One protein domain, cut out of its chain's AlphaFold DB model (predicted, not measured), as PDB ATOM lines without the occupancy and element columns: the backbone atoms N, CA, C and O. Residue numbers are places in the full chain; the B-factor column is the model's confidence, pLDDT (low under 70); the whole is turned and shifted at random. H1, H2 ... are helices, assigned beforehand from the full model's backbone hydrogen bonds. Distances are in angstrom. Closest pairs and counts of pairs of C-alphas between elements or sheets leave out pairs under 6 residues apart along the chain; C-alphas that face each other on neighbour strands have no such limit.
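What this domain is: This is residues 1004 to 1091 of the 1092 residues of an uncharacterized protein of Eimeria necatrix (UniProt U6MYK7). The helix H2 runs through the middle, with the helical hairpin of H3 and H4 on one side of it and H5 and H6 on the other. The short H1 sits between H3 and H6. The 88 printed residues hold six named helices, H1 to H6 in order, and no named strand: the class is all helix. The whole is compact, with a radius of gyration of the C-alphas of 13.0 A and spans of 36 by 26 by 25 A.

Where its parts are: Find C-alpha 1004 at (34.525, -23.728, -1.920), where H1, residues 1004 to 1007, begins. H2, residues 1016 to 1028, runs 18.7 A from C-alpha 1016 at (38.139, -38.672, -4.881). H3, residues 1039 to 1050, spans 16.3 A, and H4, residues 1054 to 1065, 16.2 A. After H5, residues 1074 to 1077, H6, residues 1079 to 1089, runs 15.2 A to C-alpha 1089 at (33.804, -23.524, -6.507).

How they stand to each other: H1 is close to but not clearly touching H6, the closest C-alphas being those of Ser 1004 and Ala 1089, 4.6 A apart. With residues 1021 to 1025 alone, H2 touches H3 at a steep tilt of 59 degrees, opposite ways; look at C-alphas Phe 1025 and Phe 1045, the closest, 6.8 A apart. H3 and H4 form a hairpin and touch, closest at C-alphas Phe 1048 and Gln 1057, 4.9 A, at a shallow tilt of 11 degrees. H2 touches H5, closest at C-alphas Gly 1027 and Lys 1076, 5.2 A. H4 and H6 are apart. Every O i to N i+4 pair is within hydrogen-bond range in H2, H3, H4 and H6; H1 and H5 are too short for one.

The domain as a whole: The farthest C-alphas, Thr 1012 and Ser 1067, are 37.7 A apart. The printed part has no cut and no long link. Look for pLDDT under 70 at residues 1010 to 1013 and 1034 to 1038.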
ATOM      1  N   SER A1004      33.469 -24.746  -2.000       90.31
ATOM      2  CA  SER A1004      34.525 -23.728  -1.920       90.31
ATOM      3  C   SER A1004      35.102 -23.595  -0.505       90.31
ATOM      4  O   SER A1004      36.319 -23.475  -0.363       90.31
ATOM      5  N   SER A1005      34.270 -23.669   0.544       88.12
ATOM      6  CA  SER A1005      34.741 -23.626   1.938       88.12
ATOM      7  C   SER A1005      35.520 -24.881   2.324       88.12
ATOM      8  O   SER A1005      36.508 -24.790   3.046       88.12
ATOM      9  N   VAL A1006      35.100 -26.035   1.810       86.31
ATOM     10  CA  VAL A1006      35.665 -27.344   2.132       86.31
ATOM     11  C   VAL A1006      36.969 -27.620   1.374       86.31
ATOM     12  O   VAL A1006      37.928 -28.103   1.969       86.31
ATOM     13  N   PHE A1007      37.041 -27.315   0.073       85.44
ATOM     14  CA  PHE A1007      38.245 -27.572  -0.734       85.44
ATOM     15  C   PHE A1007      39.201 -26.384  -0.841       85.44
ATOM     16  O   PHE A1007      40.346 -26.561  -1.256       85.44
ATOM     17  N   GLY A1008      38.754 -25.177  -0.494       80.19
ATOM     18  CA  GLY A1008      39.511 -23.951  -0.707       80.19
ATOM     19  C   GLY A1008      39.545 -23.499  -2.174       80.19
ATOM     20  O   GLY A1008      39.342 -24.262  -3.120       80.19
ATOM     21  N   LYS A1009      39.848 -22.211  -2.369       75.06
ATOM     22  CA  LYS A1009      39.749 -21.482  -3.648       75.06
ATOM     23  C   LYS A1009      40.769 -21.869  -4.734       75.06
ATOM     24  O   LYS A1009      40.735 -21.311  -5.821       75.06
ATOM     25  N   ALA A1010      41.695 -22.787  -4.453       63.38
ATOM     26  CA  ALA A1010      42.813 -23.109  -5.351       63.38
ATOM     27  C   ALA A1010      43.200 -24.600  -5.377       63.38
ATOM     28  O   ALA A1010      44.256 -24.953  -5.906       63.38
ATOM     29  N   SER A1011      42.379 -25.493  -4.813       67.12
ATOM     30  CA  SER A1011      42.719 -26.917  -4.797       67.12
ATOM     31  C   SER A1011      42.577 -27.536  -6.190       67.12
ATOM     32  O   SER A1011      41.478 -27.706  -6.718       67.12
ATOM     33  N   THR A1012      43.713 -27.887  -6.798       64.31
ATOM     34  CA  THR A1012      43.782 -28.620  -8.073       64.31
ATOM     35  C   THR A1012      43.652 -30.134  -7.886       64.31
ATOM     36  O   THR A1012      43.346 -30.847  -8.844       64.31
ATOM     37  N   LYS A1013      43.837 -30.632  -6.655       68.12
ATOM     38  CA  LYS A1013      43.751 -32.050  -6.286       68.12
ATOM     39  C   LYS A1013      42.720 -32.235  -5.177       68.12
ATOM     40  O   LYS A1013      43.039 -32.220  -3.994       68.12
ATOM     41  N   VAL A1014      41.471 -32.418  -5.586       73.19
ATOM     42  CA  VAL A1014      40.391 -32.829  -4.687       73.19
ATOM     43  C   VAL A1014      40.438 -34.349  -4.527       73.19
ATOM     44  O   VAL A1014      40.365 -35.063  -5.532       73.19
ATOM     45  N   ASP A1015      40.538 -34.836  -3.288       80.62
ATOM     46  CA  ASP A1015      40.479 -36.270  -2.991       80.62
ATOM     47  C   ASP A1015      39.175 -36.895  -3.519       80.62
ATOM     48  O   ASP A1015      38.077 -36.351  -3.344       80.62
ATOM     49  N   LYS A1016      39.289 -38.033  -4.219       82.56
ATOM     50  CA  LYS A1016      38.139 -38.672  -4.881       82.56
ATOM     51  C   LYS A1016      37.139 -39.239  -3.872       82.56
ATOM     52  O   LYS A1016      35.940 -39.144  -4.135       82.56
ATOM     53  N   GLY A1017      37.616 -39.811  -2.765       83.44
ATOM     54  CA  GLY A1017      36.768 -40.388  -1.721       83.44
ATOM     55  C   GLY A1017      36.003 -39.297  -0.984       83.44
ATOM     56  O   GLY A1017      34.779 -39.330  -0.897       83.44
ATOM     57  N   TYR A1018      36.700 -38.241  -0.587       85.31
ATOM     58  CA  TYR A1018      36.101 -37.104   0.093       85.31
ATOM     59  C   TYR A1018      35.097 -36.344  -0.791       85.31
ATOM     60  O   TYR A1018      34.034 -35.917  -0.338       85.31
ATOM     61  N   ARG A1019      35.367 -36.243  -2.100       87.06
ATOM     62  CA  ARG A1019      34.395 -35.726  -3.073       87.06
ATOM     63  C   ARG A1019      33.129 -36.582  -3.149       87.06
ATOM     64  O   ARG A1019      32.050 -36.022  -3.330       87.06
ATOM     65  N   HIS A1020      33.251 -37.905  -3.060       88.81
ATOM     66  CA  HIS A1020      32.097 -38.800  -3.069       88.81
ATOM     67  C   HIS A1020      31.203 -38.554  -1.846       88.81
ATOM     68  O   HIS A1020      30.017 -38.290  -2.028       88.81
ATOM     69  N   VAL A1021      31.791 -38.500  -0.647       90.50
ATOM     70  CA  VAL A1021      31.079 -38.210   0.614       90.50
ATOM     71  C   VAL A1021      30.378 -36.847   0.560       90.50
ATOM     72  O   VAL A1021      29.205 -36.731   0.911       90.50
ATOM     73  N   LEU A1022      31.047 -35.813   0.038       92.25
ATOM     74  CA  LEU A1022      30.453 -34.482  -0.111       92.25
ATOM     75  C   LEU A1022      29.230 -34.471  -1.037       92.25
ATOM     76  O   LEU A1022      28.219 -33.846  -0.721       92.25
ATOM     77  N   PHE A1023      29.296 -35.150  -2.186       93.06
ATOM     78  CA  PHE A1023      28.154 -35.213  -3.101       93.06
ATOM     79  C   PHE A1023      27.057 -36.177  -2.637       93.06
ATOM     80  O   PHE A1023      25.901 -35.957  -2.994       93.06
ATOM     81  N   GLN A1024      27.378 -37.178  -1.811       92.88
ATOM     82  CA  GLN A1024      26.387 -37.996  -1.108       92.88
ATOM     83  C   GLN A1024      25.596 -37.137  -0.112       92.88
ATOM     84  O   GLN A1024      24.367 -37.107  -0.177       92.88
ATOM     85  N   PHE A1025      26.291 -36.340   0.708       94.31
ATOM     86  CA  PHE A1025      25.667 -35.364   1.601       94.31
ATOM     87  C   PHE A1025      24.795 -34.362   0.830       94.31
ATOM     88  O   PHE A1025      23.599 -34.254   1.088       94.31
ATOM     89  N   LEU A1026      25.349 -33.677  -0.179       93.38
ATOM     90  CA  LEU A1026      24.599 -32.710  -0.997       93.38
ATOM     91  C   LEU A1026      23.414 -33.343  -1.747       93.38
ATOM     92  O   LEU A1026      22.415 -32.667  -2.001       93.38
ATOM     93  N   GLY A1027      23.501 -34.629  -2.095       92.31
ATOM     94  CA  GLY A1027      22.392 -35.400  -2.654       92.31
ATOM     95  C   GLY A1027      21.216 -35.515  -1.680       92.31
ATOM     96  O   GLY A1027      20.063 -35.346  -2.093       92.31
ATOM     97  N   GLY A1028      21.516 -35.712  -0.393       91.38
ATOM     98  CA  GLY A1028      20.546 -35.809   0.696       91.38
ATOM     99  C   GLY A1028      19.927 -34.480   1.141       91.38
ATOM    100  O   GLY A1028      18.866 -34.489   1.759       91.38
ATOM    101  N   ILE A1029      20.521 -33.330   0.814       92.38
ATOM    102  CA  ILE A1029      20.011 -32.010   1.227       92.38
ATOM    103  C   ILE A1029      18.844 -31.554   0.340       92.38
ATOM    104  O   ILE A1029      18.992 -31.401  -0.873       92.38
ATOM    105  N   ASN A1030      17.682 -31.296   0.940       91.31
ATOM    106  CA  ASN A1030      16.447 -30.899   0.251       91.31
ATOM    107  C   ASN A1030      15.921 -29.528   0.702       91.31
ATOM    108  O   ASN A1030      15.395 -28.772  -0.117       91.31
ATOM    109  N   SER A1031      16.080 -29.186   1.982       87.25
ATOM    110  CA  SER A1031      15.623 -27.910   2.539       87.25
ATOM    111  C   SER A1031      16.681 -26.807   2.396       87.25
ATOM    112  O   SER A1031      17.889 -27.068   2.418       87.25
ATOM    113  N   TRP A1032      16.230 -25.553   2.286       86.12
ATOM    114  CA  TRP A1032      17.099 -24.376   2.342       86.12
ATOM    115  C   TRP A1032      16.792 -23.552   3.596       86.12
ATOM    116  O   TRP A1032      15.630 -23.297   3.909       86.12
ATOM    117  N   ARG A1033      17.835 -23.133   4.331       80.19
ATOM    118  CA  ARG A1033      17.715 -22.402   5.605       80.19
ATOM    119  C   ARG A1033      18.435 -21.053   5.529       80.19
ATOM    120  O   ARG A1033      19.660 -21.002   5.455       80.19
ATOM    121  N   VAL A1034      17.672 -19.959   5.584       68.31
ATOM    122  CA  VAL A1034      18.158 -18.571   5.412       68.31
ATOM    123  C   VAL A1034      19.123 -18.124   6.516       68.31
ATOM    124  O   VAL A1034      20.088 -17.420   6.229       68.31
ATOM    125  N   SER A1035      18.871 -18.506   7.771       56.62
ATOM    126  CA  SER A1035      19.576 -17.966   8.944       56.62
ATOM    127  C   SER A1035      21.008 -18.484   9.119       56.62
ATOM    128  O   SER A1035      21.825 -17.765   9.677       56.62
ATOM    129  N   ASN A1036      21.341 -19.669   8.588       56.59
ATOM    130  CA  ASN A1036      22.619 -20.362   8.834       56.59
ATOM    131  C   ASN A1036      23.253 -20.948   7.555       56.59
ATOM    132  O   ASN A1036      23.987 -21.930   7.625       56.59
ATOM    133  N   ALA A1037      22.937 -20.408   6.372       63.16
ATOM    134  CA  ALA A1037      23.026 -21.157   5.113       63.16
ATOM    135  C   ALA A1037      24.390 -21.816   4.820       63.16
ATOM    136  O   ALA A1037      24.417 -22.972   4.418       63.16
ATOM    137  N   THR A1038      25.517 -21.138   5.067       66.31
ATOM    138  CA  THR A1038      26.856 -21.699   4.786       66.31
ATOM    139  C   THR A1038      27.540 -22.290   6.013       66.31
ATOM    140  O   THR A1038      28.091 -23.385   5.922       66.31
ATOM    141  N   SER A1039      27.494 -21.617   7.165       76.38
ATOM    142  CA  SER A1039      28.099 -22.115   8.411       76.38
ATOM    143  C   SER A1039      27.362 -23.340   8.955       76.38
ATOM    144  O   SER A1039      27.993 -24.343   9.273       76.38
ATOM    145  N   GLY A1040      26.030 -23.300   8.977       83.75
ATOM    146  CA  GLY A1040      25.192 -24.420   9.397       83.75
ATOM    147  C   GLY A1040      25.287 -25.608   8.444       83.75
ATOM    148  O   GLY A1040      25.367 -26.742   8.904       83.75
ATOM    149  N   LEU A1041      25.333 -25.370   7.126       86.69
ATOM    150  CA  LEU A1041      25.503 -26.453   6.149       86.69
ATOM    151  C   LEU A1041      26.897 -27.088   6.257       86.69
ATOM    152  O   LEU A1041      27.022 -28.305   6.154       86.69
ATOM    153  N   SER A1042      27.932 -26.284   6.526       87.94
ATOM    154  CA  SER A1042      29.290 -26.787   6.785       87.94
ATOM    155  C   SER A1042      29.358 -27.604   8.077       87.94
ATOM    156  O   SER A1042      30.004 -28.644   8.102       87.94
ATOM    157  N   GLN A1043      28.654 -27.182   9.132       89.44
ATOM    158  CA  GLN A1043      28.562 -27.935  10.385       89.44
ATOM    159  C   GLN A1043      27.809 -29.260  10.199       89.44
ATOM    160  O   GLN A1043      28.262 -30.293  10.687       89.44
ATOM    161  N   ALA A1044      26.693 -29.249   9.464       90.19
ATOM    162  CA  ALA A1044      25.938 -30.456   9.131       90.19
ATOM    163  C   ALA A1044      26.771 -31.427   8.281       90.19
ATOM    164  O   ALA A1044      26.786 -32.624   8.560       90.19
ATOM    165  N   PHE A1045      27.527 -30.912   7.307       92.62
ATOM    166  CA  PHE A1045      28.479 -31.720   6.547       92.62
ATOM    167  C   PHE A1045      29.590 -32.280   7.439       92.62
ATOM    168  O   PHE A1045      29.933 -33.445   7.303       92.62
ATOM    169  N   GLY A1046      30.114 -31.487   8.379       90.81
ATOM    170  CA  GLY A1046      31.102 -31.938   9.358       90.81
ATOM    171  C   GLY A1046      30.605 -33.138  10.164       90.81
ATOM    172  O   GLY A1046      31.294 -34.151  10.194       90.81
ATOM    173  N   LYS A1047      29.383 -33.058  10.721       91.69
ATOM    174  CA  LYS A1047      28.730 -34.179  11.428       91.69
ATOM    175  C   LYS A1047      28.569 -35.411  10.527       91.69
ATOM    176  O   LYS A1047      28.855 -36.526  10.951       91.69
ATOM    177  N   PHE A1048      28.129 -35.205   9.283       92.94
ATOM    178  CA  PHE A1048      27.936 -36.278   8.305       92.94
ATOM    179  C   PHE A1048      29.259 -36.967   7.941       92.94
ATOM    180  O   PHE A1048      29.343 -38.189   7.946       92.94
ATOM    181  N   ALA A1049      30.302 -36.189   7.650       91.00
ATOM    182  CA  ALA A1049      31.600 -36.693   7.215       91.00
ATOM    183  C   ALA A1049      32.414 -37.324   8.356       91.00
ATOM    184  O   ALA A1049      33.255 -38.178   8.088       91.00
ATOM    185  N   SER A1050      32.185 -36.915   9.610       89.62
ATOM    186  CA  SER A1050      32.831 -37.517  10.783       89.62
ATOM    187  C   SER A1050      32.224 -38.856  11.197       89.62
ATOM    188  O   SER A1050      32.854 -39.585  11.961       89.62
ATOM    189  N   SER A1051      31.016 -39.183  10.727       88.88
ATOM    190  CA  SER A1051      30.360 -40.440  11.068       88.88
ATOM    191  C   SER A1051      30.664 -41.543  10.054       88.88
ATOM    192  O   SER A1051      30.551 -41.355   8.840       88.88
ATOM    193  N   SER A1052      31.010 -42.721  10.572       83.75
ATOM    194  CA  SER A1052      31.138 -43.962   9.800       83.75
ATOM    195  C   SER A1052      29.840 -44.778   9.760       83.75
ATOM    196  O   SER A1052      29.750 -45.723   8.978       83.75
ATOM    197  N   GLN A1053      28.834 -44.421  10.569       89.06
ATOM    198  CA  GLN A1053      27.563 -45.135  10.654       89.06
ATOM    199  C   GLN A1053      26.498 -44.478   9.770       89.06
ATOM    200  O   GLN A1053      26.193 -43.292   9.899       89.06
ATOM    201  N   GLU A1054      25.861 -45.273   8.910       87.88
ATOM    202  CA  GLU A1054      24.807 -44.800   8.002       87.88
ATOM    203  C   GLU A1054      23.609 -44.188   8.756       87.88
ATOM    204  O   GLU A1054      23.032 -43.195   8.315       87.88
ATOM    205  N   ALA A1055      23.277 -44.714   9.941       87.81
ATOM    206  CA  ALA A1055      22.193 -44.198  10.778       87.81
ATOM    207  C   ALA A1055      22.442 -42.755  11.255       87.81
ATOM    208  O   ALA A1055      21.538 -41.921  11.221       87.81
ATOM    209  N   GLU A1056      23.670 -42.433  11.657       88.62
ATOM    210  CA  GLU A1056      24.061 -41.089  12.096       88.62
ATOM    211  C   GLU A1056      24.170 -40.116  10.912       88.62
ATOM    212  O   GLU A1056      23.758 -38.958  11.012       88.62
ATOM    213  N   GLN A1057      24.655 -40.595   9.761       89.69
ATOM    214  CA  GLN A1057      24.632 -39.847   8.502       89.69
ATOM    215  C   GLN A1057      23.197 -39.466   8.108       89.69
ATOM    216  O   GLN A1057      22.919 -38.307   7.782       89.69
ATOM    217  N   GLN A1058      22.262 -40.412   8.209       90.44
ATOM    218  CA  GLN A1058      20.851 -40.167   7.936       90.44
ATOM    219  C   GLN A1058      20.206 -39.261   8.991       90.44
ATOM    220  O   GLN A1058      19.386 -38.412   8.637       90.44
ATOM    221  N   ALA A1059      20.609 -39.363  10.261       90.31
ATOM    222  CA  ALA A1059      20.163 -38.462  11.322       90.31
ATOM    223  C   ALA A1059      20.608 -37.013  11.068       90.31
ATOM    224  O   ALA A1059      19.798 -36.099  11.211       90.31
ATOM    225  N   ALA A1060      21.845 -36.787  10.606       89.44
ATOM    226  CA  ALA A1060      22.328 -35.456  10.231       89.44
ATOM    227  C   ALA A1060      21.535 -34.861   9.048       89.44
ATOM    228  O   ALA A1060      21.196 -33.673   9.045       89.44
ATOM    229  N   LEU A1061      21.186 -35.689   8.056       91.12
ATOM    230  CA  LEU A1061      20.323 -35.283   6.942       91.12
ATOM    231  C   LEU A1061      18.882 -35.005   7.397       91.12
ATOM    232  O   LEU A1061      18.278 -34.036   6.932       91.12
ATOM    233  N   ALA A1062      18.333 -35.812   8.306       90.81
ATOM    234  CA  ALA A1062      17.001 -35.620   8.875       90.81
ATOM    235  C   ALA A1062      16.928 -34.352   9.742       90.81
ATOM    236  O   ALA A1062      15.985 -33.574   9.609       90.81
ATOM    237  N   GLU A1063      17.954 -34.074  10.553       90.25
ATOM    238  CA  GLU A1063      18.084 -32.846  11.348       90.25
ATOM    239  C   GLU A1063      18.069 -31.601  10.442       90.25
ATOM    240  O   GLU A1063      17.402 -30.603  10.742       90.25
ATOM    241  N   TRP A1064      18.763 -31.658   9.297       88.88
ATOM    242  CA  TRP A1064      18.788 -30.565   8.323       88.88
ATOM    243  C   TRP A1064      17.476 -30.420   7.541       88.88
ATOM    244  O   TRP A1064      16.937 -29.316   7.387       88.88
ATOM    245  N   ASN A1065      16.938 -31.517   7.017       89.81
ATOM    246  CA  ASN A1065      15.744 -31.470   6.181       89.81
ATOM    247  C   ASN A1065      14.467 -31.237   6.995       89.81
ATOM    248  O   ASN A1065      13.546 -30.598   6.490       89.81
ATOM    249  N   GLY A1066      14.419 -31.675   8.255       88.12
ATOM    250  CA  GLY A1066      13.188 -31.694   9.041       88.12
ATOM    251  C   GLY A1066      12.102 -32.493   8.316       88.12
ATOM    252  O   GLY A1066      12.374 -33.540   7.737       88.12
ATOM    253  N   SER A1067      10.879 -31.962   8.284       84.75
ATOM    254  CA  SER A1067       9.746 -32.538   7.544       84.75
ATOM    255  C   SER A1067       9.664 -32.086   6.075       84.75
ATOM    256  O   SER A1067       8.609 -32.205   5.453       84.75
ATOM    257  N   PHE A1068      10.727 -31.493   5.521       86.88
ATOM    258  CA  PHE A1068      10.702 -30.948   4.163       86.88
ATOM    259  C   PHE A1068      10.690 -32.073   3.110       86.88
ATOM    260  O   PHE A1068      11.473 -33.020   3.232       86.88
ATOM    261  N   PRO A1069       9.849 -31.984   2.059       86.06
ATOM    262  CA  PRO A1069       9.751 -33.029   1.047       86.06
ATOM    263  C   PRO A1069      11.062 -33.217   0.276       86.06
ATOM    264  O   PRO A1069      11.868 -32.296   0.122       86.06
ATOM    265  N   ALA A1070      11.268 -34.422  -0.254       87.06
ATOM    266  CA  ALA A1070      12.416 -34.710  -1.105       87.06
ATOM    267  C   ALA A1070      12.366 -33.874  -2.397       87.06
ATOM    268  O   ALA A1070      11.325 -33.776  -3.045       87.06
ATOM    269  N   VAL A1071      13.506 -33.299  -2.797       87.19
ATOM    270  CA  VAL A1071      13.609 -32.473  -4.010       87.19
ATOM    271  C   VAL A1071      14.549 -33.130  -5.008       87.19
ATOM    272  O   VAL A1071      15.760 -33.262  -4.776       87.19
ATOM    273  N   ALA A1072      13.984 -33.507  -6.153       86.50
ATOM    274  CA  ALA A1072      14.710 -34.102  -7.263       86.50
ATOM    275  C   ALA A1072      15.384 -33.017  -8.120       86.50
ATOM    276  O   ALA A1072      14.790 -32.469  -9.045       86.50
ATOM    277  N   CYS A1073      16.650 -32.720  -7.822       89.62
ATOM    278  CA  CYS A1073      17.470 -31.823  -8.638       89.62
ATOM    279  C   CYS A1073      18.385 -32.607  -9.579       89.62
ATOM    280  O   CYS A1073      19.142 -33.470  -9.135       89.62
ATOM    281  N   ASN A1074      18.404 -32.251 -10.865       85.12
ATOM    282  CA  ASN A1074      19.211 -32.960 -11.866       85.12
ATOM    283  C   ASN A1074      20.714 -32.937 -11.551       85.12
ATOM    284  O   ASN A1074      21.411 -33.938 -11.731       85.12
ATOM    285  N   TRP A1075      21.220 -31.827 -11.002       89.62
ATOM    286  CA  TRP A1075      22.633 -31.704 -10.638       89.62
ATOM    287  C   TRP A1075      23.059 -32.660  -9.511       89.62
ATOM    288  O   TRP A1075      24.242 -32.976  -9.415       89.62
ATOM    289  N   LYS A1076      22.119 -33.180  -8.701       90.31
ATOM    290  CA  LYS A1076      22.414 -34.192  -7.673       90.31
ATOM    291  C   LYS A1076      22.790 -35.541  -8.286       90.31
ATOM    292  O   LYS A1076      23.593 -36.258  -7.703       90.31
ATOM    293  N   ARG A1077      22.248 -35.873  -9.464       84.62
ATOM    294  CA  ARG A1077      22.494 -37.147 -10.167       84.62
ATOM    295  C   ARG A1077      23.545 -37.024 -11.278       84.62
ATOM    296  O   ARG A1077      24.251 -37.986 -11.569       84.62
ATOM    297  N   SER A1078      23.695 -35.847 -11.892       84.06
ATOM    298  CA  SER A1078      24.661 -35.642 -12.982       84.06
ATOM    299  C   SER A1078      26.096 -35.466 -12.463       84.06
ATOM    300  O   SER A1078      26.478 -34.405 -11.967       84.06
ATOM    301  N   LYS A1079      26.951 -36.478 -12.685       85.94
ATOM    302  CA  LYS A1079      28.403 -36.405 -12.403       85.94
ATOM    303  C   LYS A1079      29.084 -35.219 -13.109       85.94
ATOM    304  O   LYS A1079      30.074 -34.681 -12.606       85.94
ATOM    305  N   ARG A1080      28.575 -34.800 -14.276       83.69
ATOM    306  CA  ARG A1080      29.081 -33.634 -15.019       83.69
ATOM    307  C   ARG A1080      28.711 -32.326 -14.336       83.69
ATOM    308  O   ARG A1080      29.609 -31.507 -14.150       83.69
ATOM    309  N   ALA A1081      27.465 -32.180 -13.889       87.56
ATOM    310  CA  ALA A1081      27.032 -31.019 -13.114       87.56
ATOM    311  C   ALA A1081      27.828 -30.900 -11.819       87.56
ATOM    312  O   ALA A1081      28.384 -29.845 -11.534       87.56
ATOM    313  N   GLN A1082      28.023 -32.009 -11.106       90.62
ATOM    314  CA  GLN A1082      28.886 -32.055  -9.927       90.62
ATOM    315  C   GLN A1082      30.334 -31.643 -10.253       90.62
ATOM    316  O   GLN A1082      30.954 -30.882  -9.513       90.62
ATOM    317  N   LYS A1083      30.897 -32.092 -11.385       89.50
ATOM    318  CA  LYS A1083      32.237 -31.664 -11.837       89.50
ATOM    319  C   LYS A1083      32.281 -30.171 -12.176       89.50
ATOM    320  O   LYS A1083      33.282 -29.523 -11.880       89.50
ATOM    321  N   ALA A1084      31.225 -29.630 -12.779       89.44
ATOM    322  CA  ALA A1084      31.102 -28.206 -13.067       89.44
ATOM    323  C   ALA A1084      30.980 -27.376 -11.779       89.44
ATOM    324  O   ALA A1084      31.638 -26.346 -11.677       89.44
ATOM    325  N   MET A1085      30.231 -27.860 -10.781       92.38
ATOM    326  CA  MET A1085      30.131 -27.246  -9.453       92.38
ATOM    327  C   MET A1085      31.491 -27.191  -8.759       92.38
ATOM    328  O   MET A1085      31.870 -26.123  -8.293       92.38
ATOM    329  N   VAL A1086      32.260 -28.290  -8.763       90.94
ATOM    330  CA  VAL A1086      33.638 -28.296  -8.232       90.94
ATOM    331  C   VAL A1086      34.501 -27.280  -8.963       90.94
ATOM    332  O   VAL A1086      35.103 -26.430  -8.322       90.94
ATOM    333  N   LYS A1087      34.508 -27.312 -10.301       89.69
ATOM    334  CA  LYS A1087      35.307 -26.382 -11.106       89.69
ATOM    335  C   LYS A1087      34.959 -24.921 -10.818       89.69
ATOM    336  O   LYS A1087      35.856 -24.087 -10.791       89.69
ATOM    337  N   GLN A1088      33.675 -24.612 -10.644       90.38
ATOM    338  CA  GLN A1088      33.234 -23.266 -10.305       90.38
ATOM    339  C   GLN A1088      33.675 -22.886  -8.890       90.38
ATOM    340  O   GLN A1088      34.280 -21.832  -8.722       90.38
ATOM    341  N   ALA A1089      33.448 -23.754  -7.905       89.69
ATOM    342  CA  ALA A1089      33.804 -23.524  -6.507       89.69
ATOM    343  C   ALA A1089      35.310 -23.304  -6.285       89.69
ATOM    344  O   ALA A1089      35.685 -22.456  -5.480       89.69
ATOM    345  N   THR A1090      36.164 -24.023  -7.021       86.12
ATOM    346  CA  THR A1090      37.632 -23.886  -6.977       86.12
ATOM    347  C   THR A1090      38.162 -22.757  -7.870       86.12
ATOM    348  O   THR A1090      39.366 -22.648  -8.056       86.12
ATOM    349  N   SER A1091      37.284 -21.983  -8.516       82.69
ATOM    350  CA  SER A1091      37.660 -20.834  -9.361       82.69
ATOM    351  C   SER A1091      37.208 -19.481  -8.798       82.69
ATOM    352  O   SER A1091      37.531 -18.447  -9.382       82.69
TER     353      SER A1091